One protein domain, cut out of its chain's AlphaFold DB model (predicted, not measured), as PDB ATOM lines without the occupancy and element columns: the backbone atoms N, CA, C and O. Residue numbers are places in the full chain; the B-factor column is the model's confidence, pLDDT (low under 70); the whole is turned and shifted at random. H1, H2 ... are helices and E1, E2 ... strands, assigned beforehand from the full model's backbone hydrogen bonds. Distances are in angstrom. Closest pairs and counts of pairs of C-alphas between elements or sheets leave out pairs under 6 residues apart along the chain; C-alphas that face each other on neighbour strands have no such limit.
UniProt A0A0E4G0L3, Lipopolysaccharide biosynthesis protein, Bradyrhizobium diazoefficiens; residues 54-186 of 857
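AT A GLANCE: This is residues 54 to 186 of the 857 residues of the protein "Lipopolysaccharide biosynthesis protein" of Bradyrhizobium diazoefficiens (UniProt A0A0E4G0L3). A small sheet of two strands, E2 beside E4, packs on the long helix H4, which is the middle one of three helices side by side, H2, H4 and H5. A second small sheet, E1 beside E3, lies at the end where H2 begins, with the short helix H1 packed on H2 and the short helix H3 near the start of E3. The printed part has 133 residues, with five named helices and four named strands in the order H1 E1 H2 E2 H3 E3 H4 E4 H5; both sheets are parallel. The class is mixed, helices and strands, with under half of the residues in named elements. The whole is compact, with a radius of gyration of the C-alphas of 15.2 A, and spans 50 by 35 by 22 A.

HOW THE PARTS SIT: E2, residues 101 to 105, and E4, residues 152 to 154, are parallel neighbours at 39 degrees; N 105 and O 153 are within hydrogen-bond range at 3.0 A. H4, residues 127 to 143, comes closest to E2 at the C-alphas of Leu 134 and Val 105, 6.2 A apart, and to E4 at those of Val 138 and Val 152, also 6.2 A apart. H5, residues 175 to 185, touches H4 at a shallow tilt of 19 degrees, the same way; their closest C-alphas, of Ala 183 and Ser 135, are 4.6 A apart. H2, residues 84 to 93, touches H4 at a shallow tilt of 10 degrees, the same way, with the C-alphas of Ala 88 and Trp 133 closest at 5.9 A. H2 and H5 are apart. H1, residues 57 to 60, touches H2, closest at the C-alphas of Leu 59 and Val 87, 5.9 A. E1, residues 80 to 83, and E3, residues 120 to 123, are parallel neighbours at 27 degrees; N 121 and O 80 are 2.8 A apart, within hydrogen-bond range. The closest C-alphas of H2 and E3, those of Tyr 84 and Val 122, are 5.4 A apart. H3, residues 112 to 115, touches no helix; its closest C-alpha to E3 is that of Asp 112, 6.4 A from that of Leu 120. Every O i to N i+4 pair is within hydrogen-bond range in H2, H4 and H5; H1 and H3 are too short for such a pair.

IN THESE COORDINATES: H1 begins at C-alpha 57, (-6.131, -17.330, -38.788). E1 measures 10.4 A, H2 14.2 A, E2 13.1 A and E3 9.7 A from first to last C-alpha. H4 measures 24.6 A, from C-alpha 127 at (-15.837, -30.547, -26.567). H5 measures 15.4 A and ends at C-alpha 185, (-19.485, -41.423, -37.705).

THE WHOLE: The C-alphas farthest apart, those of Asp 75 and Gly 148, are 50.7 A apart. The printed part has no cut. The links H1 to E1, 19 residues, and E4 to H5, 20 residues, are long; in the latter, residues 158 to 159 pair antiparallel with residues 164 to 165. The mean pLDDT of the printed part is 88.3; residues 185 to 186 are under 70.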
ATOM      1  N   PHE A  54      -7.494 -22.887 -43.164       90.44
ATOM      2  CA  PHE A  54      -6.502 -22.925 -42.085       90.44
ATOM      3  C   PHE A  54      -6.952 -22.081 -40.873       90.44
ATOM      4  O   PHE A  54      -6.549 -20.917 -40.728       90.44
ATOM      5  N   PRO A  55      -7.840 -22.618 -40.013       90.12
ATOM      6  CA  PRO A  55      -8.288 -21.939 -38.801       90.12
ATOM      7  C   PRO A  55      -7.165 -21.869 -37.748       90.12
ATOM      8  O   PRO A  55      -6.247 -22.683 -37.781       90.12
ATOM      9  N   PRO A  56      -7.211 -20.913 -36.808       88.62
ATOM     10  CA  PRO A  56      -8.210 -19.845 -36.708       88.62
ATOM     11  C   PRO A  56      -7.874 -18.614 -37.568       88.62
ATOM     12  O   PRO A  56      -8.706 -17.721 -37.705       88.62
ATOM     13  N   HIS A  57      -6.680 -18.542 -38.164       85.19
ATOM     14  CA  HIS A  57      -6.131 -17.330 -38.788       85.19
ATOM     15  C   HIS A  57      -7.000 -16.734 -39.902       85.19
ATOM     16  O   HIS A  57      -7.172 -15.520 -39.968       85.19
ATOM     17  N   LYS A  58      -7.550 -17.571 -40.791       86.81
ATOM     18  CA  LYS A  58      -8.451 -17.099 -41.853       86.81
ATOM     19  C   LYS A  58      -9.759 -16.553 -41.270       86.81
ATOM     20  O   LYS A  58     -10.214 -15.494 -41.686       86.81
ATOM     21  N   LEU A  59     -10.345 -17.286 -40.325       89.75
ATOM     22  CA  LEU A  59     -11.684 -17.031 -39.787       89.75
ATOM     23  C   LEU A  59     -11.712 -15.786 -38.894       89.75
ATOM     24  O   LEU A  59     -12.582 -14.935 -39.026       89.75
ATOM     25  N   THR A  60     -10.706 -15.637 -38.036       90.62
ATOM     26  CA  THR A  60     -10.592 -14.527 -37.073       90.62
ATOM     27  C   THR A  60     -10.431 -13.153 -37.721       90.62
ATOM     28  O   THR A  60     -10.761 -12.146 -37.103       90.62
ATOM     29  N   LYS A  61     -10.011 -13.075 -38.993       85.75
ATOM     30  CA  LYS A  61      -9.979 -11.809 -39.749       85.75
ATOM     31  C   LYS A  61     -11.357 -11.162 -39.925       85.75
ATOM     32  O   LYS A  61     -11.425  -9.959 -40.158       85.75
ATOM     33  N   TYR A  62     -12.427 -11.949 -39.842       83.62
ATOM     34  CA  TYR A  62     -13.796 -11.509 -40.118       83.62
ATOM     35  C   TYR A  62     -14.692 -11.515 -38.873       83.62
ATOM     36  O   TYR A  62     -15.900 -11.324 -38.981       83.62
ATOM     37  N   VAL A  63     -14.097 -11.719 -37.696       89.56
ATOM     38  CA  VAL A  63     -14.781 -11.829 -36.403       89.56
ATOM     39  C   VAL A  63     -14.314 -10.682 -35.492       89.56
ATOM     40  O   VAL A  63     -13.134 -10.327 -35.536       89.56
ATOM     41  N   PRO A  64     -15.196 -10.056 -34.688       90.75
ATOM     42  CA  PRO A  64     -14.793  -9.004 -33.756       90.75
ATOM     43  C   PRO A  64     -13.891  -9.524 -32.623       90.75
ATOM     44  O   PRO A  64     -13.969 -10.682 -32.217       90.75
ATOM     45  N   LEU A  65     -13.043  -8.638 -32.093       93.06
ATOM     46  CA  LEU A  65     -12.254  -8.896 -30.885       93.06
ATOM     47  C   LEU A  65     -13.144  -8.816 -29.638       93.06
ATOM     48  O   LEU A  65     -13.988  -7.928 -29.544       93.06
ATOM     49  N   VAL A  66     -12.880  -9.677 -28.656       91.94
ATOM     50  CA  VAL A  66     -13.589  -9.734 -27.361       91.94
ATOM     51  C   VAL A  66     -12.659  -9.457 -26.173       91.94
ATOM     52  O   VAL A  66     -12.901  -9.886 -25.048       91.94
ATOM     53  N   ASN A  67     -11.572  -8.713 -26.406       87.25
ATOM     54  CA  ASN A  67     -10.571  -8.382 -25.385       87.25
ATOM     55  C   ASN A  67     -11.162  -7.722 -24.124       87.25
ATOM     56  O   ASN A  67     -10.646  -7.956 -23.036       87.25
ATOM     57  N   SER A  68     -12.210  -6.899 -24.254       82.56
ATOM     58  CA  SER A  68     -12.845  -6.205 -23.120       82.56
ATOM     59  C   SER A  68     -13.572  -7.138 -22.154       82.56
ATOM     60  O   SER A  68     -13.746  -6.790 -20.988       82.56
ATOM     61  N   ASP A  69     -13.989  -8.303 -22.644       79.00
ATOM     62  CA  ASP A  69     -14.848  -9.239 -21.916       79.00
ATOM     63  C   ASP A  69     -14.021 -10.365 -21.273       79.00
ATOM     64  O   ASP A  69     -14.517 -11.145 -20.455       79.00
ATOM     65  N   ALA A  70     -12.734 -10.444 -21.625       81.19
ATOM     66  CA  ALA A  70     -11.811 -11.447 -21.136       81.19
ATOM     67  C   ALA A  70     -11.237 -11.068 -19.765       81.19
ATOM     68  O   ALA A  70     -10.745  -9.961 -19.534       81.19
ATOM     69  N   LYS A  71     -11.229 -12.035 -18.845       82.69
ATOM     70  CA  LYS A  71     -10.523 -11.902 -17.570       82.69
ATOM     71  C   LYS A  71      -9.033 -12.174 -17.782       82.69
ATOM     72  O   LYS A  71      -8.613 -13.329 -17.786       82.69
ATOM     73  N   LEU A  72      -8.248 -11.111 -17.934       83.75
ATOM     74  CA  LEU A  72      -6.792 -11.200 -18.043       83.75
ATOM     75  C   LEU A  72      -6.162 -11.458 -16.667       83.75
ATOM     76  O   LEU A  72      -6.575 -10.878 -15.664       83.75
ATOM     77  N   LEU A  73      -5.187 -12.369 -16.627       83.75
ATOM     78  CA  LEU A  73      -4.367 -12.644 -15.438       83.75
ATOM     79  C   LEU A  73      -2.992 -11.966 -15.511       83.75
ATOM     80  O   LEU A  73      -2.332 -11.823 -14.486       83.75
ATOM     81  N   ASP A  74      -2.571 -11.584 -16.717       82.94
ATOM     82  CA  ASP A  74      -1.347 -10.844 -16.992       82.94
ATOM     83  C   ASP A  74      -1.720  -9.439 -17.474       82.94
ATOM     84  O   ASP A  74      -2.244  -9.262 -18.576       82.94
ATOM     85  N   ASP A  75      -1.434  -8.439 -16.643       82.94
ATOM     86  CA  ASP A  75      -1.717  -7.027 -16.923       82.94
ATOM     87  C   ASP A  75      -0.863  -6.464 -18.079       82.94
ATOM     88  O   ASP A  75      -1.088  -5.339 -18.529       82.94
ATOM     89  N   THR A  76       0.125  -7.226 -18.566       85.06
ATOM     90  CA  THR A  76       0.974  -6.871 -19.712       85.06
ATOM     91  C   THR A  76       0.526  -7.505 -21.032       85.06
ATOM     92  O   THR A  76       1.100  -7.195 -22.080       85.06
ATOM     93  N   TYR A  77      -0.519  -8.342 -21.020       89.00
ATOM     94  CA  TYR A  77      -1.042  -8.986 -22.222       89.00
ATOM     95  C   TYR A  77      -1.667  -7.968 -23.195       89.00
ATOM     96  O   TYR A  77      -2.618  -7.258 -22.868       89.00
ATOM     97  N   ALA A  78      -1.156  -7.939 -24.425       89.19
ATOM     98  CA  ALA A  78      -1.592  -7.080 -25.528       89.19
ATOM     99  C   ALA A  78      -2.005  -7.883 -26.783       89.19
ATOM    100  O   ALA A  78      -2.083  -7.332 -27.885       89.19
ATOM    101  N   GLY A  79      -2.242  -9.189 -26.632       92.00
ATOM    102  CA  GLY A  79      -2.651 -10.077 -27.715       92.00
ATOM    103  C   GLY A  79      -4.115  -9.908 -28.134       92.00
ATOM    104  O   GLY A  79      -4.861  -9.071 -27.625       92.00
ATOM    105  N   GLN A  80      -4.541 -10.721 -29.095       94.25
ATOM    106  CA  GLN A  80      -5.879 -10.693 -29.687       94.25
ATOM    107  C   GLN A  80      -6.732 -11.828 -29.119       94.25
ATOM    108  O   GLN A  80      -6.282 -12.971 -29.117       94.25
ATOM    109  N   ILE A  81      -7.951 -11.533 -28.660       93.88
ATOM    110  CA  ILE A  81      -8.880 -12.543 -28.136       93.88
ATOM    111  C   ILE A  81     -10.146 -12.552 -28.990       93.88
ATOM    112  O   ILE A  81     -10.763 -11.509 -29.204       93.88
ATOM    113  N   TYR A  82     -10.537 -13.736 -29.454       95.31
ATOM    114  CA  TYR A  82     -11.738 -13.983 -30.252       95.31
ATOM    115  C   TYR A  82     -12.660 -14.984 -29.550       95.31
ATOM    116  O   TYR A  82     -12.190 -15.868 -28.835       95.31
ATOM    117  N   SER A  83     -13.967 -14.879 -29.786       93.69
ATOM    118  CA  SER A  83     -14.950 -15.867 -29.326       93.69
ATOM    119  C   SER A  83     -14.914 -17.122 -30.200       93.69
ATOM    120  O   SER A  83     -14.970 -17.036 -31.428       93.69
ATOM    121  N   TYR A  84     -14.867 -18.296 -29.572       95.31
ATOM    122  CA  TYR A  84     -14.970 -19.577 -30.272       95.31
ATOM    123  C   TYR A  84     -16.300 -19.717 -31.022       95.31
ATOM    124  O   TYR A  84     -16.317 -20.208 -32.150       95.31
ATOM    125  N   ASP A  85     -17.399 -19.235 -30.431       91.44
ATOM    126  CA  ASP A  85     -18.737 -19.334 -31.025       91.44
ATOM    127  C   ASP A  85     -18.841 -18.490 -32.301       91.44
ATOM    128  O   ASP A  85     -19.386 -18.953 -33.302       91.44
ATOM    129  N   ASP A  86     -18.254 -17.291 -32.307       93.75
ATOM    130  CA  ASP A  86     -18.281 -16.416 -33.481       93.75
ATOM    131  C   ASP A  86     -17.392 -16.951 -34.610       93.75
ATOM    132  O   ASP A  86     -17.766 -16.887 -35.783       93.75
ATOM    133  N   VAL A  87     -16.232 -17.530 -34.269       95.75
ATOM    134  CA  VAL A  87     -15.337 -18.188 -35.236       95.75
ATOM    135  C   VAL A  87     -16.019 -19.398 -35.876       95.75
ATOM    136  O   VAL A  87     -16.008 -19.525 -37.104       95.75
ATOM    137  N   ALA A  88     -16.636 -20.263 -35.067       95.19
ATOM    138  CA  ALA A  88     -17.365 -21.430 -35.548       95.19
ATOM    139  C   ALA A  88     -18.564 -21.021 -36.417       95.19
ATOM    140  O   ALA A  88     -18.729 -21.528 -37.527       95.19
ATOM    141  N   LYS A  89     -19.355 -20.043 -35.957       91.56
ATOM    142  CA  LYS A  89     -20.494 -19.503 -36.703       91.56
ATOM    143  C   LYS A  89     -20.071 -18.933 -38.053       91.56
ATOM    144  O   LYS A  89     -20.636 -19.317 -39.071       91.56
ATOM    145  N   TYR A  90     -19.048 -18.075 -38.083       94.31
ATOM    146  CA  TYR A  90     -18.538 -17.518 -39.336       94.31
ATOM    147  C   TYR A  90     -18.059 -18.618 -40.289       94.31
ATOM    148  O   TYR A  90     -18.338 -18.563 -41.482       94.31
ATOM    149  N   SER A  91     -17.373 -19.644 -39.772       94.81
ATOM    150  CA  SER A  91     -16.929 -20.777 -40.585       94.81
ATOM    151  C   SER A  91     -18.082 -21.525 -41.249       94.81
ATOM    152  O   SER A  91     -17.902 -21.977 -42.380       94.81
ATOM    153  N   VAL A  92     -19.193 -21.729 -40.540       92.50
ATOM    154  CA  VAL A  92     -20.368 -22.466 -41.034       92.50
ATOM    155  C   VAL A  92     -21.176 -21.620 -42.019       92.50
ATOM    156  O   VAL A  92     -21.647 -22.152 -43.023       92.50
ATOM    157  N   ASP A  93     -21.294 -20.318 -41.749       91.81
ATOM    158  CA  ASP A  93     -22.096 -19.370 -42.530       91.81
ATOM    159  C   ASP A  93     -21.353 -18.812 -43.766       91.81
ATOM    160  O   ASP A  93     -21.953 -18.109 -44.584       91.81
ATOM    161  N   GLU A  94     -20.049 -19.083 -43.912       89.31
ATOM    162  CA  GLU A  94     -19.231 -18.566 -45.013       89.31
ATOM    163  C   GLU A  94     -19.798 -18.996 -46.385       89.31
ATOM    164  O   GLU A  94     -19.912 -20.195 -46.662       89.31
ATOM    165  N   PRO A  95     -20.103 -18.047 -47.295       85.56
ATOM    166  CA  PRO A  95     -20.564 -18.379 -48.635       85.56
ATOM    167  C   PRO A  95     -19.545 -19.217 -49.405       85.56
ATOM    168  O   PRO A  95     -18.336 -18.977 -49.360       85.56
ATOM    169  N   ARG A  96     -20.048 -20.174 -50.186       83.75
ATOM    170  CA  ARG A  96     -19.204 -21.090 -50.954       83.75
ATOM    171  C   ARG A  96     -18.344 -20.339 -51.988       83.75
ATOM    172  O   ARG A  96     -18.894 -19.580 -52.790       83.75
ATOM    173  N   PRO A  97     -17.022 -20.590 -52.045       88.75
ATOM    174  CA  PRO A  97     -16.170 -20.036 -53.091       88.75
ATOM    175  C   PRO A  97     -16.339 -20.771 -54.429       88.75
ATOM    176  O   PRO A  97     -16.741 -21.932 -54.486       88.75
ATOM    177  N   ASN A  98     -15.939 -20.116 -55.523       89.62
ATOM    178  CA  ASN A  98     -15.980 -20.672 -56.886       89.62
ATOM    179  C   ASN A  98     -14.832 -21.659 -57.199       89.62
ATOM    180  O   ASN A  98     -14.489 -21.863 -58.361       89.62
ATOM    181  N   PHE A  99     -14.227 -22.271 -56.180       92.56
ATOM    182  CA  PHE A  99     -13.168 -23.275 -56.304       92.56
ATOM    183  C   PHE A  99     -13.368 -24.387 -55.257       92.56
ATOM    184  O   PHE A  99     -13.996 -24.137 -54.224       92.56
ATOM    185  N   PRO A 100     -12.848 -25.611 -55.476       93.44
ATOM    186  CA  PRO A 100     -12.911 -26.683 -54.483       93.44
ATOM    187  C   PRO A 100     -12.226 -26.278 -53.169       93.44
ATOM    188  O   PRO A 100     -11.055 -25.896 -53.171       93.44
ATOM    189  N   LEU A 101     -12.944 -26.368 -52.048       93.38
ATOM    190  CA  LEU A 101     -12.453 -26.001 -50.718       93.38
ATOM    191  C   LEU A 101     -12.716 -27.139 -49.730       93.38
ATOM    192  O   LEU A 101     -13.852 -27.584 -49.598       93.38
ATOM    193  N   ILE A 102     -11.679 -27.558 -49.008       94.88
ATOM    194  CA  ILE A 102     -11.798 -28.412 -47.823       94.88
ATOM    195  C   ILE A 102     -11.945 -27.495 -46.607       94.88
ATOM    196  O   ILE A 102     -11.049 -26.691 -46.329       94.88
ATOM    197  N   LYS A 103     -13.075 -27.592 -45.903       95.31
ATOM    198  CA  LYS A 103     -13.315 -26.852 -44.657       95.31
ATOM    199  C   LYS A 103     -12.611 -27.537 -43.487       95.31
ATOM    200  O   LYS A 103     -12.418 -28.757 -43.492       95.31
ATOM    201  N   THR A 104     -12.228 -26.744 -42.489       95.31
ATOM    202  CA  THR A 104     -11.374 -27.218 -41.397       95.31
ATOM    203  C   THR A 104     -11.842 -26.649 -40.061       95.31
ATOM    204  O   THR A 104     -12.019 -25.439 -39.945       95.31
ATOM    205  N   VAL A 105     -11.990 -27.498 -39.039       95.62
ATOM    206  CA  VAL A 105     -12.242 -27.067 -37.647       95.62
ATOM    207  C   VAL A 105     -10.945 -26.961 -36.847       95.62
ATOM    208  O   VAL A 105      -9.921 -27.524 -37.229       95.62
ATOM    209  N   VAL A 106     -10.988 -26.294 -35.695       95.00
ATOM    210  CA  VAL A 106      -9.908 -26.302 -34.699       95.00
ATOM    211  C   VAL A 106     -10.511 -26.548 -33.310       95.00
ATOM    212  O   VAL A 106     -11.507 -25.902 -32.998       95.00
ATOM    213  N   PRO A 107      -9.972 -27.460 -32.476       93.81
ATOM    214  CA  PRO A 107     -10.551 -27.761 -31.167       93.81
ATOM    215  C   PRO A 107     -10.423 -26.595 -30.194       93.81
ATOM    216  O   PRO A 107     -11.361 -26.318 -29.466       93.81
ATOM    217  N   SER A 108      -9.299 -25.890 -30.179       93.12
ATOM    218  CA  SER A 108      -9.068 -24.668 -29.406       93.12
ATOM    219  C   SER A 108      -7.838 -23.962 -29.980       93.12
ATOM    220  O   SER A 108      -7.126 -24.546 -30.800       93.12
ATOM    221  N   TRP A 109      -7.594 -22.708 -29.601       94.44
ATOM    222  CA  TRP A 109      -6.378 -22.017 -30.010       94.44
ATOM    223  C   TRP A 109      -5.909 -20.992 -28.981       94.44
ATOM    224  O   TRP A 109      -6.651 -20.083 -28.623       94.44
ATOM    225  N   ASP A 110      -4.655 -21.101 -28.568       92.88
ATOM    226  CA  ASP A 110      -3.928 -20.125 -27.762       92.88
ATOM    227  C   ASP A 110      -2.433 -20.271 -28.054       92.88
ATOM    228  O   ASP A 110      -1.785 -21.203 -27.579       92.88
ATOM    229  N   ASN A 111      -1.879 -19.355 -28.854       93.50
ATOM    230  CA  ASN A 111      -0.448 -19.343 -29.158       93.50
ATOM    231  C   ASN A 111       0.335 -18.272 -28.390       93.50
ATOM    232  O   ASN A 111       1.446 -17.915 -28.805       93.50
ATOM    233  N   ASP A 112      -0.198 -17.759 -27.278       90.38
ATOM    234  CA  ASP A 112       0.496 -16.734 -26.505       90.38
ATOM    235  C   ASP A 112       1.819 -17.243 -25.927       90.38
ATOM    236  O   ASP A 112       2.819 -16.529 -25.958       90.38
ATOM    237  N   ALA A 113       1.907 -18.528 -25.571       87.19
ATOM    238  CA  ALA A 113       3.164 -19.154 -25.152       87.19
ATOM    239  C   ALA A 113       4.310 -18.984 -26.179       87.19
ATOM    240  O   ALA A 113       5.479 -18.921 -25.798       87.19
ATOM    241  N   ARG A 114       3.993 -18.872 -27.480       89.94
ATOM    242  CA  ARG A 114       4.973 -18.633 -28.559       89.94
ATOM    243  C   ARG A 114       5.245 -17.151 -28.820       89.94
ATOM    244  O   ARG A 114       6.267 -16.827 -29.423       89.94
ATOM    245  N   ARG A 115       4.328 -16.257 -28.435       89.75
ATOM    246  CA  ARG A 115       4.350 -14.830 -28.811       89.75
ATOM    247  C   ARG A 115       4.432 -13.860 -27.631       89.75
ATOM    248  O   ARG A 115       4.536 -12.667 -27.887       89.75
ATOM    249  N   GLN A 116       4.440 -14.375 -26.401       88.38
ATOM    250  CA  GLN A 116       4.672 -13.690 -25.126       88.38
ATOM    251  C   GLN A 116       3.912 -12.362 -24.997       88.38
ATOM    252  O   GLN A 116       4.475 -11.289 -25.219       88.38
ATOM    253  N   GLY A 117       2.627 -12.430 -24.649       87.12
ATOM    254  CA  GLY A 117       1.766 -11.260 -24.467       87.12
ATOM    255  C   GLY A 117       1.248 -10.653 -25.774       87.12
ATOM    256  O   GLY A 117       0.642  -9.589 -25.757       87.12
ATOM    257  N   SER A 118       1.504 -11.281 -26.922       91.69
ATOM    258  CA  SER A 118       1.085 -10.822 -28.260       91.69
ATOM    259  C   SER A 118       0.487 -11.958 -29.102       91.69
ATOM    260  O   SER A 118       0.523 -11.920 -30.338       91.69
ATOM    261  N   GLY A 119      -0.000 -13.009 -28.436       91.94
ATOM    262  CA  GLY A 119      -0.670 -14.149 -29.050       91.94
ATOM    263  C   GLY A 119      -2.035 -13.829 -29.657       91.94
ATOM    264  O   GLY A 119      -2.579 -12.735 -29.523       91.94
ATOM    265  N   LEU A 120      -2.577 -14.827 -30.346       93.38
ATOM    266  CA  LEU A 120      -3.974 -14.930 -30.735       93.38
ATOM    267  C   LEU A 120      -4.595 -16.053 -29.905       93.38
ATOM    268  O   LEU A 120      -4.083 -17.174 -29.903       93.38
ATOM    269  N   VAL A 121      -5.711 -15.747 -29.250       93.56
ATOM    270  CA  VAL A 121      -6.470 -16.668 -28.402       93.56
ATOM    271  C   VAL A 121      -7.901 -16.762 -28.917       93.56
ATOM    272  O   VAL A 121      -8.543 -15.747 -29.187       93.56
ATOM    273  N   VAL A 122      -8.414 -17.981 -29.047       94.50
ATOM    274  CA  VAL A 122      -9.824 -18.265 -29.314       94.50
ATOM    275  C   VAL A 122     -10.431 -18.838 -28.037       94.50
ATOM    276  O   VAL A 122     -10.213 -19.995 -27.681       94.50
ATOM    277  N   GLN A 123     -11.183 -18.008 -27.324       91.31
ATOM    278  CA  GLN A 123     -11.715 -18.310 -26.002       91.31
ATOM    279  C   GLN A 123     -13.110 -18.942 -26.076       91.31
ATOM    280  O   GLN A 123     -13.942 -18.571 -26.901       91.31
ATOM    281  N   GLY A 124     -13.399 -19.850 -25.140       88.31
ATOM    282  CA  GLY A 124     -14.745 -20.396 -24.940       88.31
ATOM    283  C   GLY A 124     -15.008 -21.716 -25.661       88.31
ATOM    284  O   GLY A 124     -16.172 -22.105 -25.781       88.31
ATOM    285  N   SER A 125     -13.950 -22.395 -26.118       92.19
ATOM    286  CA  SER A 125     -14.044 -23.758 -26.638       92.19
ATOM    287  C   SER A 125     -14.466 -24.756 -25.555       92.19
ATOM    288  O   SER A 125     -14.013 -24.686 -24.413       92.19
ATOM    289  N   THR A 126     -15.303 -25.715 -25.949       90.06
ATOM    290  CA  THR A 126     -15.610 -26.937 -25.198       90.06
ATOM    291  C   THR A 126     -15.737 -28.114 -26.174       90.06
ATOM    292  O   THR A 126     -16.019 -27.885 -27.358       90.06
ATOM    293  N   PRO A 127     -15.615 -29.377 -25.716       87.94
ATOM    294  CA  PRO A 127     -15.837 -30.547 -26.567       87.94
ATOM    295  C   PRO A 127     -17.185 -30.526 -27.304       87.94
ATOM    296  O   PRO A 127     -17.243 -30.885 -28.475       87.94
ATOM    297  N   GLN A 128     -18.254 -30.051 -26.655       76.69
ATOM    298  CA  GLN A 128     -19.602 -29.966 -27.233       76.69
ATOM    299  C   GLN A 128     -19.694 -28.919 -28.350       76.69
ATOM    300  O   GLN A 128     -20.295 -29.173 -29.390       76.69
ATOM    301  N   LYS A 129     -19.090 -27.740 -28.158       86.06
ATOM    302  CA  LYS A 129     -19.077 -26.681 -29.181       86.06
ATOM    303  C   LYS A 129     -18.229 -27.076 -30.384       86.06
ATOM    304  O   LYS A 129     -18.601 -26.819 -31.525       86.06
ATOM    305  N   TYR A 130     -17.100 -27.732 -30.125       94.81
ATOM    306  CA  TYR A 130     -16.269 -28.335 -31.158       94.81
ATOM    307  C   TYR A 130     -17.021 -29.413 -31.952       94.81
ATOM    308  O   TYR A 130     -16.994 -29.380 -33.180       94.81
ATOM    309  N   GLU A 131     -17.743 -30.307 -31.274       90.06
ATOM    310  CA  GLU A 131     -18.583 -31.325 -31.913       90.06
ATOM    311  C   GLU A 131     -19.650 -30.713 -32.818       90.06
ATOM    312  O   GLU A 131     -19.801 -31.147 -33.954       90.06
ATOM    313  N   ALA A 132     -20.363 -29.688 -32.342       80.00
ATOM    314  CA  ALA A 132     -21.394 -29.011 -33.123       80.00
ATOM    315  C   ALA A 132     -20.820 -28.386 -34.404       80.00
ATOM    316  O   ALA A 132     -21.387 -28.557 -35.485       80.00
ATOM    317  N   TRP A 133     -19.667 -27.715 -34.302       95.50
ATOM    318  CA  TRP A 133     -18.990 -27.141 -35.463       95.50
ATOM    319  C   TRP A 133     -18.529 -28.228 -36.444       95.50
ATOM    320  O   TRP A 133     -18.802 -28.134 -37.641       95.50
ATOM    321  N   LEU A 134     -17.883 -29.288 -35.950       95.31
ATOM    322  CA  LEU A 134     -17.407 -30.385 -36.790       95.31
ATOM    323  C   LEU A 134     -18.564 -31.120 -37.477       95.31
ATOM    324  O   LEU A 134     -18.484 -31.360 -38.679       95.31
ATOM    325  N   SER A 135     -19.647 -31.422 -36.758       84.56
ATOM    326  CA  SER A 135     -20.842 -32.073 -37.308       84.56
ATOM    327  C   SER A 135     -21.460 -31.264 -38.450       84.56
ATOM    328  O   SER A 135     -21.740 -31.824 -39.508       84.56
ATOM    329  N   ALA A 136     -21.590 -29.942 -38.285       87.50
ATOM    330  CA  ALA A 136     -22.097 -29.066 -39.341       87.50
ATOM    331  C   ALA A 136     -21.205 -29.100 -40.595       87.50
ATOM    332  O   ALA A 136     -21.706 -29.165 -41.718       87.50
ATOM    333  N   LEU A 137     -19.876 -29.110 -40.427       94.50
ATOM    334  CA  LEU A 137     -18.962 -29.221 -41.567       94.50
ATOM    335  C   LEU A 137     -18.997 -30.609 -42.220       94.50
ATOM    336  O   LEU A 137     -18.861 -30.697 -43.439       94.50
ATOM    337  N   VAL A 138     -19.190 -31.683 -41.447       89.50
ATOM    338  CA  VAL A 138     -19.342 -33.047 -41.984       89.50
ATOM    339  C   VAL A 138     -20.589 -33.134 -42.865       89.50
ATOM    340  O   VAL A 138     -20.500 -33.624 -43.991       89.50
ATOM    341  N   GLU A 139     -21.722 -32.598 -42.411       83.00
ATOM    342  CA  GLU A 139     -22.960 -32.525 -43.199       83.00
ATOM    343  C   GLU A 139     -22.771 -31.695 -44.484       83.00
ATOM    344  O   GLU A 139     -23.148 -32.113 -45.586       83.00
ATOM    345  N   GLN A 140     -22.103 -30.542 -44.380       85.94
ATOM    346  CA  GLN A 140     -21.774 -29.721 -45.547       85.94
ATOM    347  C   GLN A 140     -20.847 -30.451 -46.531       85.94
ATOM    348  O   GLN A 140     -21.057 -30.345 -47.737       85.94
ATOM    349  N   ALA A 141     -19.855 -31.210 -46.061       88.19
ATOM    350  CA  ALA A 141     -18.921 -31.942 -46.921       88.19
ATOM    351  C   ALA A 141     -19.589 -33.103 -47.674       88.19
ATOM    352  O   ALA A 141     -19.203 -33.397 -48.804       88.19
ATOM    353  N   GLN A 142     -20.617 -33.729 -47.089       82.12
ATOM    354  CA  GLN A 142     -21.414 -34.769 -47.752       82.12
ATOM    355  C   GLN A 142     -22.209 -34.231 -48.947       82.12
ATOM    356  O   GLN A 142     -22.392 -34.932 -49.941       82.12
ATOM    357  N   THR A 143     -22.671 -32.983 -48.865       78.94
ATOM    358  CA  THR A 143     -23.391 -32.303 -49.954       78.94
ATOM    359  C   THR A 143     -22.450 -31.582 -50.922       78.94
ATOM    360  O   THR A 143     -22.777 -31.399 -52.097       78.94
ATOM    361  N   HIS A 144     -21.254 -31.213 -50.462       83.31
ATOM    362  CA  HIS A 144     -20.268 -30.445 -51.212       83.31
ATOM    363  C   HIS A 144     -18.929 -31.178 -51.269       83.31
ATOM    364  O   HIS A 144     -17.984 -30.855 -50.551       83.31
ATOM    365  N   THR A 145     -18.841 -32.147 -52.177       84.62
ATOM    366  CA  THR A 145     -17.649 -32.983 -52.314       84.62
ATOM    367  C   THR A 145     -16.453 -32.223 -52.899       84.62
ATOM    368  O   THR A 145     -16.577 -31.336 -53.752       84.62
ATOM    369  N   PHE A 146     -15.260 -32.604 -52.450       90.44
ATOM    370  CA  PHE A 146     -13.970 -32.180 -52.969       90.44
ATOM    371  C   PHE A 146     -13.435 -33.282 -53.890       90.44
ATOM    372  O   PHE A 146     -13.048 -34.354 -53.431       90.44
ATOM    373  N   PHE A 147     -13.449 -33.037 -55.205       88.62
ATOM    374  CA  PHE A 147     -13.067 -34.032 -56.223       88.62
ATOM    375  C   PHE A 147     -13.825 -35.372 -56.102       88.62
ATOM    376  O   PHE A 147     -13.271 -36.433 -56.360       88.62
ATOM    377  N   GLY A 148     -15.114 -35.314 -55.743       83.25
ATOM    378  CA  GLY A 148     -15.986 -36.490 -55.627       83.25
ATOM    379  C   GLY A 148     -16.002 -37.146 -54.245       83.25
ATOM    380  O   GLY A 148     -16.862 -37.984 -54.004       83.25
ATOM    381  N   GLU A 149     -15.133 -36.714 -53.332       85.88
ATOM    382  CA  GLU A 149     -15.012 -37.251 -51.973       85.88
ATOM    383  C   GLU A 149     -15.429 -36.219 -50.916       85.88
ATOM    384  O   GLU A 149     -15.301 -35.009 -51.115       85.88
ATOM    385  N   SER A 150     -15.904 -36.683 -49.763       90.19
ATOM    386  CA  SER A 150     -16.335 -35.819 -48.657       90.19
ATOM    387  C   SER A 150     -15.204 -35.660 -47.644       90.19
ATOM    388  O   SER A 150     -14.909 -36.585 -46.889       90.19
ATOM    389  N   PHE A 151     -14.574 -34.484 -47.606       90.69
ATOM    390  CA  PHE A 151     -13.477 -34.188 -46.682       90.69
ATOM    391  C   PHE A 151     -13.823 -33.045 -45.729       90.69
ATOM    392  O   PHE A 151     -14.231 -31.967 -46.155       90.69
ATOM    393  N   VAL A 152     -13.534 -33.257 -44.446       93.50
ATOM    394  CA  VAL A 152     -13.349 -32.203 -43.441       93.50
ATOM    395  C   VAL A 152     -11.992 -32.438 -42.797       93.50
ATOM    396  O   VAL A 152     -11.614 -33.582 -42.547       93.50
ATOM    397  N   CYS A 153     -11.238 -31.372 -42.549       94.44
ATOM    398  CA  CYS A 153      -9.979 -31.462 -41.818       94.44
ATOM    399  C   CYS A 153     -10.134 -30.936 -40.391       94.44
ATOM    400  O   CYS A 153     -11.002 -30.120 -40.086       94.44
ATOM    401  N   ILE A 154      -9.252 -31.385 -39.507       94.38
ATOM    402  CA  ILE A 154      -9.137 -30.853 -38.153       94.38
ATOM    403  C   ILE A 154      -7.728 -30.288 -38.042       94.38
ATOM    404  O   ILE A 154      -6.751 -31.011 -38.239       94.38
ATOM    405  N   ASN A 155      -7.610 -28.992 -37.759       92.00
ATOM    406  CA  ASN A 155      -6.328 -28.369 -37.462       92.00
ATOM    407  C   ASN A 155      -5.926 -28.685 -36.020       92.00
ATOM    408  O   ASN A 155      -5.982 -27.824 -35.145       92.00
ATOM    409  N   ALA A 156      -5.604 -29.951 -35.774       80.56
ATOM    410  CA  ALA A 156      -5.034 -30.428 -34.528       80.56
ATOM    411  C   ALA A 156      -4.543 -31.871 -34.671       80.56
ATOM    412  O   ALA A 156      -5.104 -32.678 -35.410       80.56
ATOM    413  N   TRP A 157      -3.531 -32.199 -33.875       76.31
ATOM    414  CA  TRP A 157      -3.279 -33.554 -33.383       76.31
ATOM    415  C   TRP A 157      -2.565 -33.424 -32.035       76.31
ATOM    416  O   TRP A 157      -3.143 -33.746 -31.000       76.31
ATOM    417  N   ASN A 158      -1.388 -32.792 -32.042       84.31
ATOM    418  CA  ASN A 158      -0.514 -32.590 -30.884       84.31
ATOM    419  C   ASN A 158       0.136 -31.186 -30.843       84.31
ATOM    420  O   ASN A 158       1.287 -31.044 -30.430       84.31
ATOM    421  N   GLU A 159      -0.572 -30.133 -31.273       87.88
ATOM    422  CA  GLU A 159      -0.045 -28.757 -31.280       87.88
ATOM    423  C   GLU A 159      -0.325 -28.038 -29.948       87.88
ATOM    424  O   GLU A 159      -1.059 -27.054 -29.844       87.88
ATOM    425  N   TRP A 160       0.279 -28.574 -28.886       84.56
ATOM    426  CA  TRP A 160       0.130 -28.094 -27.510       84.56
ATOM    427  C   TRP A 160       0.582 -26.645 -27.313       84.56
ATOM    428  O   TRP A 160       0.049 -25.950 -26.453       84.56
ATOM    429  N   CYS A 161       1.550 -26.171 -28.104       86.62
ATOM    430  CA  CYS A 161       2.061 -24.804 -27.981       86.62
ATOM    431  C   CYS A 161       1.084 -23.746 -28.510       86.62
ATOM    432  O   CYS A 161       1.336 -22.556 -28.323       86.62
ATOM    433  N   GLU A 162       0.037 -24.172 -29.218       90.12
ATOM    434  CA  GLU A 162      -1.014 -23.300 -29.743       90.12
ATOM    435  C   GLU A 162      -2.393 -23.701 -29.210       90.12
ATOM    436  O   GLU A 162      -3.400 -23.283 -29.765       90.12
ATOM    437  N   GLY A 163      -2.466 -24.539 -28.167       86.62
ATOM    438  CA  GLY A 163      -3.729 -25.005 -27.582       86.62
ATOM    439  C   GLY A 163      -4.593 -25.870 -28.513       86.62
ATOM    440  O   GLY A 163      -5.731 -26.174 -28.168       86.62
ATOM    441  N   ALA A 164      -4.074 -26.285 -29.672       91.00
ATOM    442  CA  ALA A 164      -4.805 -26.995 -30.719       91.00
ATOM    443  C   ALA A 164      -4.458 -28.493 -30.716       91.00
ATOM    444  O   ALA A 164      -3.719 -29.003 -31.567       91.00
ATOM    445  N   TYR A 165      -4.979 -29.218 -29.728       90.38
ATOM    446  CA  TYR A 165      -4.691 -30.638 -29.518       90.38
ATOM    447  C   TYR A 165      -5.971 -31.486 -29.483       90.38
ATOM    448  O   TYR A 165      -7.037 -31.023 -29.081       90.38
ATOM    449  N   LEU A 166      -5.854 -32.738 -29.935       91.06
ATOM    450  CA  LEU A 166      -6.882 -33.775 -29.768       91.06
ATOM    451  C   LEU A 166      -6.444 -34.858 -28.780       91.06
ATOM    452  O   LEU A 166      -7.282 -35.619 -28.306       91.06
ATOM    453  N   GLU A 167      -5.145 -34.954 -28.491       90.19
ATOM    454  CA  GLU A 167      -4.620 -35.891 -27.501       90.19
ATOM    455  C   GLU A 167      -5.311 -35.702 -26.135       90.19
ATOM    456  O   GLU A 167      -5.595 -34.564 -25.753       90.19
ATOM    457  N   PRO A 168      -5.588 -36.790 -25.390       88.75
ATOM    458  CA  PRO A 168      -6.207 -36.677 -24.080       88.75
ATOM    459  C   PRO A 168      -5.390 -35.801 -23.128       88.75
ATOM    460  O   PRO A 168      -4.176 -35.971 -23.008       88.75
ATOM    461  N   ASP A 169      -6.066 -34.906 -22.414       83.88
ATOM    462  CA  ASP A 169      -5.454 -34.023 -21.421       83.88
ATOM    463  C   ASP A 169      -5.957 -34.331 -19.995       83.88
ATOM    464  O   ASP A 169      -6.752 -35.245 -19.767       83.88
ATOM    465  N   LEU A 170      -5.491 -33.565 -19.007       83.75
ATOM    466  CA  LEU A 170      -5.945 -33.699 -17.618       83.75
ATOM    467  C   LEU A 170      -7.306 -33.040 -17.336       83.75
ATOM    468  O   LEU A 170      -7.886 -33.302 -16.285       83.75
ATOM    469  N   HIS A 171      -7.792 -32.153 -18.209       80.31
ATOM    470  CA  HIS A 171      -8.971 -31.323 -17.945       80.31
ATOM    471  C   HIS A 171     -10.250 -31.927 -18.541       80.31
ATOM    472  O   HIS A 171     -11.259 -32.069 -17.855       80.31
ATOM    473  N   PHE A 172     -10.190 -32.318 -19.808       80.94
ATOM    474  CA  PHE A 172     -11.249 -32.923 -20.602       80.94
ATOM    475  C   PHE A 172     -11.020 -34.415 -20.898       80.94
ATOM    476  O   PHE A 172     -11.927 -35.068 -21.421       80.94
ATOM    477  N   GLY A 173      -9.851 -34.984 -20.583       89.56
ATOM    478  CA  GLY A 173      -9.564 -36.391 -20.882       89.56
ATOM    479  C   GLY A 173      -9.709 -36.668 -22.379       89.56
ATOM    480  O   GLY A 173      -9.264 -35.882 -23.209       89.56
ATOM    481  N   SER A 174     -10.392 -37.751 -22.751       89.56
ATOM    482  CA  SER A 174     -10.627 -38.117 -24.160       89.56
ATOM    483  C   SER A 174     -11.814 -37.392 -24.822       89.56
ATOM    484  O   SER A 174     -12.257 -37.800 -25.897       89.56
ATOM    485  N   ALA A 175     -12.387 -36.346 -24.213       79.38
ATOM    486  CA  ALA A 175     -13.660 -35.779 -24.670       79.38
ATOM    487  C   ALA A 175     -13.619 -35.187 -26.094       79.38
ATOM    488  O   ALA A 175     -14.583 -35.377 -26.835       79.38
ATOM    489  N   TYR A 176     -12.523 -34.538 -26.510       90.88
ATOM    490  CA  TYR A 176     -12.368 -34.022 -27.884       90.88
ATOM    491  C   TYR A 176     -12.239 -35.142 -28.932       90.88
ATOM    492  O   TYR A 176     -12.770 -35.015 -30.039       90.88
ATOM    493  N   LEU A 177     -11.615 -36.276 -28.586       91.38
ATOM    494  CA  LEU A 177     -11.604 -37.470 -29.444       91.38
ATOM    495  C   LEU A 177     -13.001 -38.071 -29.568       91.38
ATOM    496  O   LEU A 177     -13.435 -38.386 -30.672       91.38
ATOM    497  N   ASN A 178     -13.729 -38.174 -28.455       81.00
ATOM    498  CA  ASN A 178     -15.094 -38.696 -28.457       81.00
ATOM    499  C   ASN A 178     -16.043 -37.797 -29.269       81.00
ATOM    500  O   ASN A 178     -16.863 -38.306 -30.028       81.00
ATOM    501  N   ALA A 179     -15.898 -36.474 -29.154       83.56
ATOM    502  CA  ALA A 179     -16.609 -35.493 -29.974       83.56
ATOM    503  C   ALA A 179     -16.288 -35.645 -31.468       83.56
ATOM    504  O   ALA A 179     -17.190 -35.659 -32.303       83.56
ATOM    505  N   THR A 180     -15.008 -35.836 -31.801       92.31
ATOM    506  CA  THR A 180     -14.571 -36.099 -33.179       92.31
ATOM    507  C   THR A 180     -15.202 -37.375 -33.733       92.31
ATOM    508  O   THR A 180     -15.739 -37.361 -34.838       92.31
ATOM    509  N   ALA A 181     -15.172 -38.465 -32.959       82.69
ATOM    510  CA  ALA A 181     -15.775 -39.732 -33.351       82.69
ATOM    511  C   ALA A 181     -17.279 -39.570 -33.602       82.69
ATOM    512  O   ALA A 181     -17.750 -39.946 -34.669       82.69
ATOM    513  N   ARG A 182     -18.005 -38.940 -32.668       77.56
ATOM    514  CA  ARG A 182     -19.447 -38.684 -32.777       77.56
ATOM    515  C   ARG A 182     -19.827 -37.937 -34.055       77.56
ATOM    516  O   ARG A 182     -20.685 -38.422 -34.795       77.56
ATOM    517  N   ALA A 183     -19.140 -36.830 -34.334       80.94
ATOM    518  CA  ALA A 183     -19.370 -36.025 -35.528       80.94
ATOM    519  C   ALA A 183     -19.020 -36.774 -36.827       80.94
ATOM    520  O   ALA A 183     -19.770 -36.716 -37.798       80.94
ATOM    521  N   ALA A 184     -17.902 -37.508 -36.857       82.44
ATOM    522  CA  ALA A 184     -17.425 -38.189 -38.063       82.44
ATOM    523  C   ALA A 184     -18.250 -39.428 -38.438       82.44
ATOM    524  O   ALA A 184     -18.457 -39.701 -39.619       82.44
ATOM    525  N   THR A 185     -18.709 -40.200 -37.452       68.62
ATOM    526  CA  THR A 185     -19.485 -41.423 -37.705       68.62
ATOM    527  C   THR A 185     -20.981 -41.160 -37.816       68.62
ATOM    528  O   THR A 185     -21.735 -42.095 -38.073       68.62
ATOM    529  N   GLY A 186     -21.437 -39.933 -37.540       54.75
ATOM    530  CA  GLY A 186     -22.856 -39.678 -37.328       54.75
ATOM    531  C   GLY A 186     -23.411 -40.511 -36.171       54.75
ATOM    532  O   GLY A 186     -24.594 -40.830 -36.167       54.75
TER     533      GLY A 186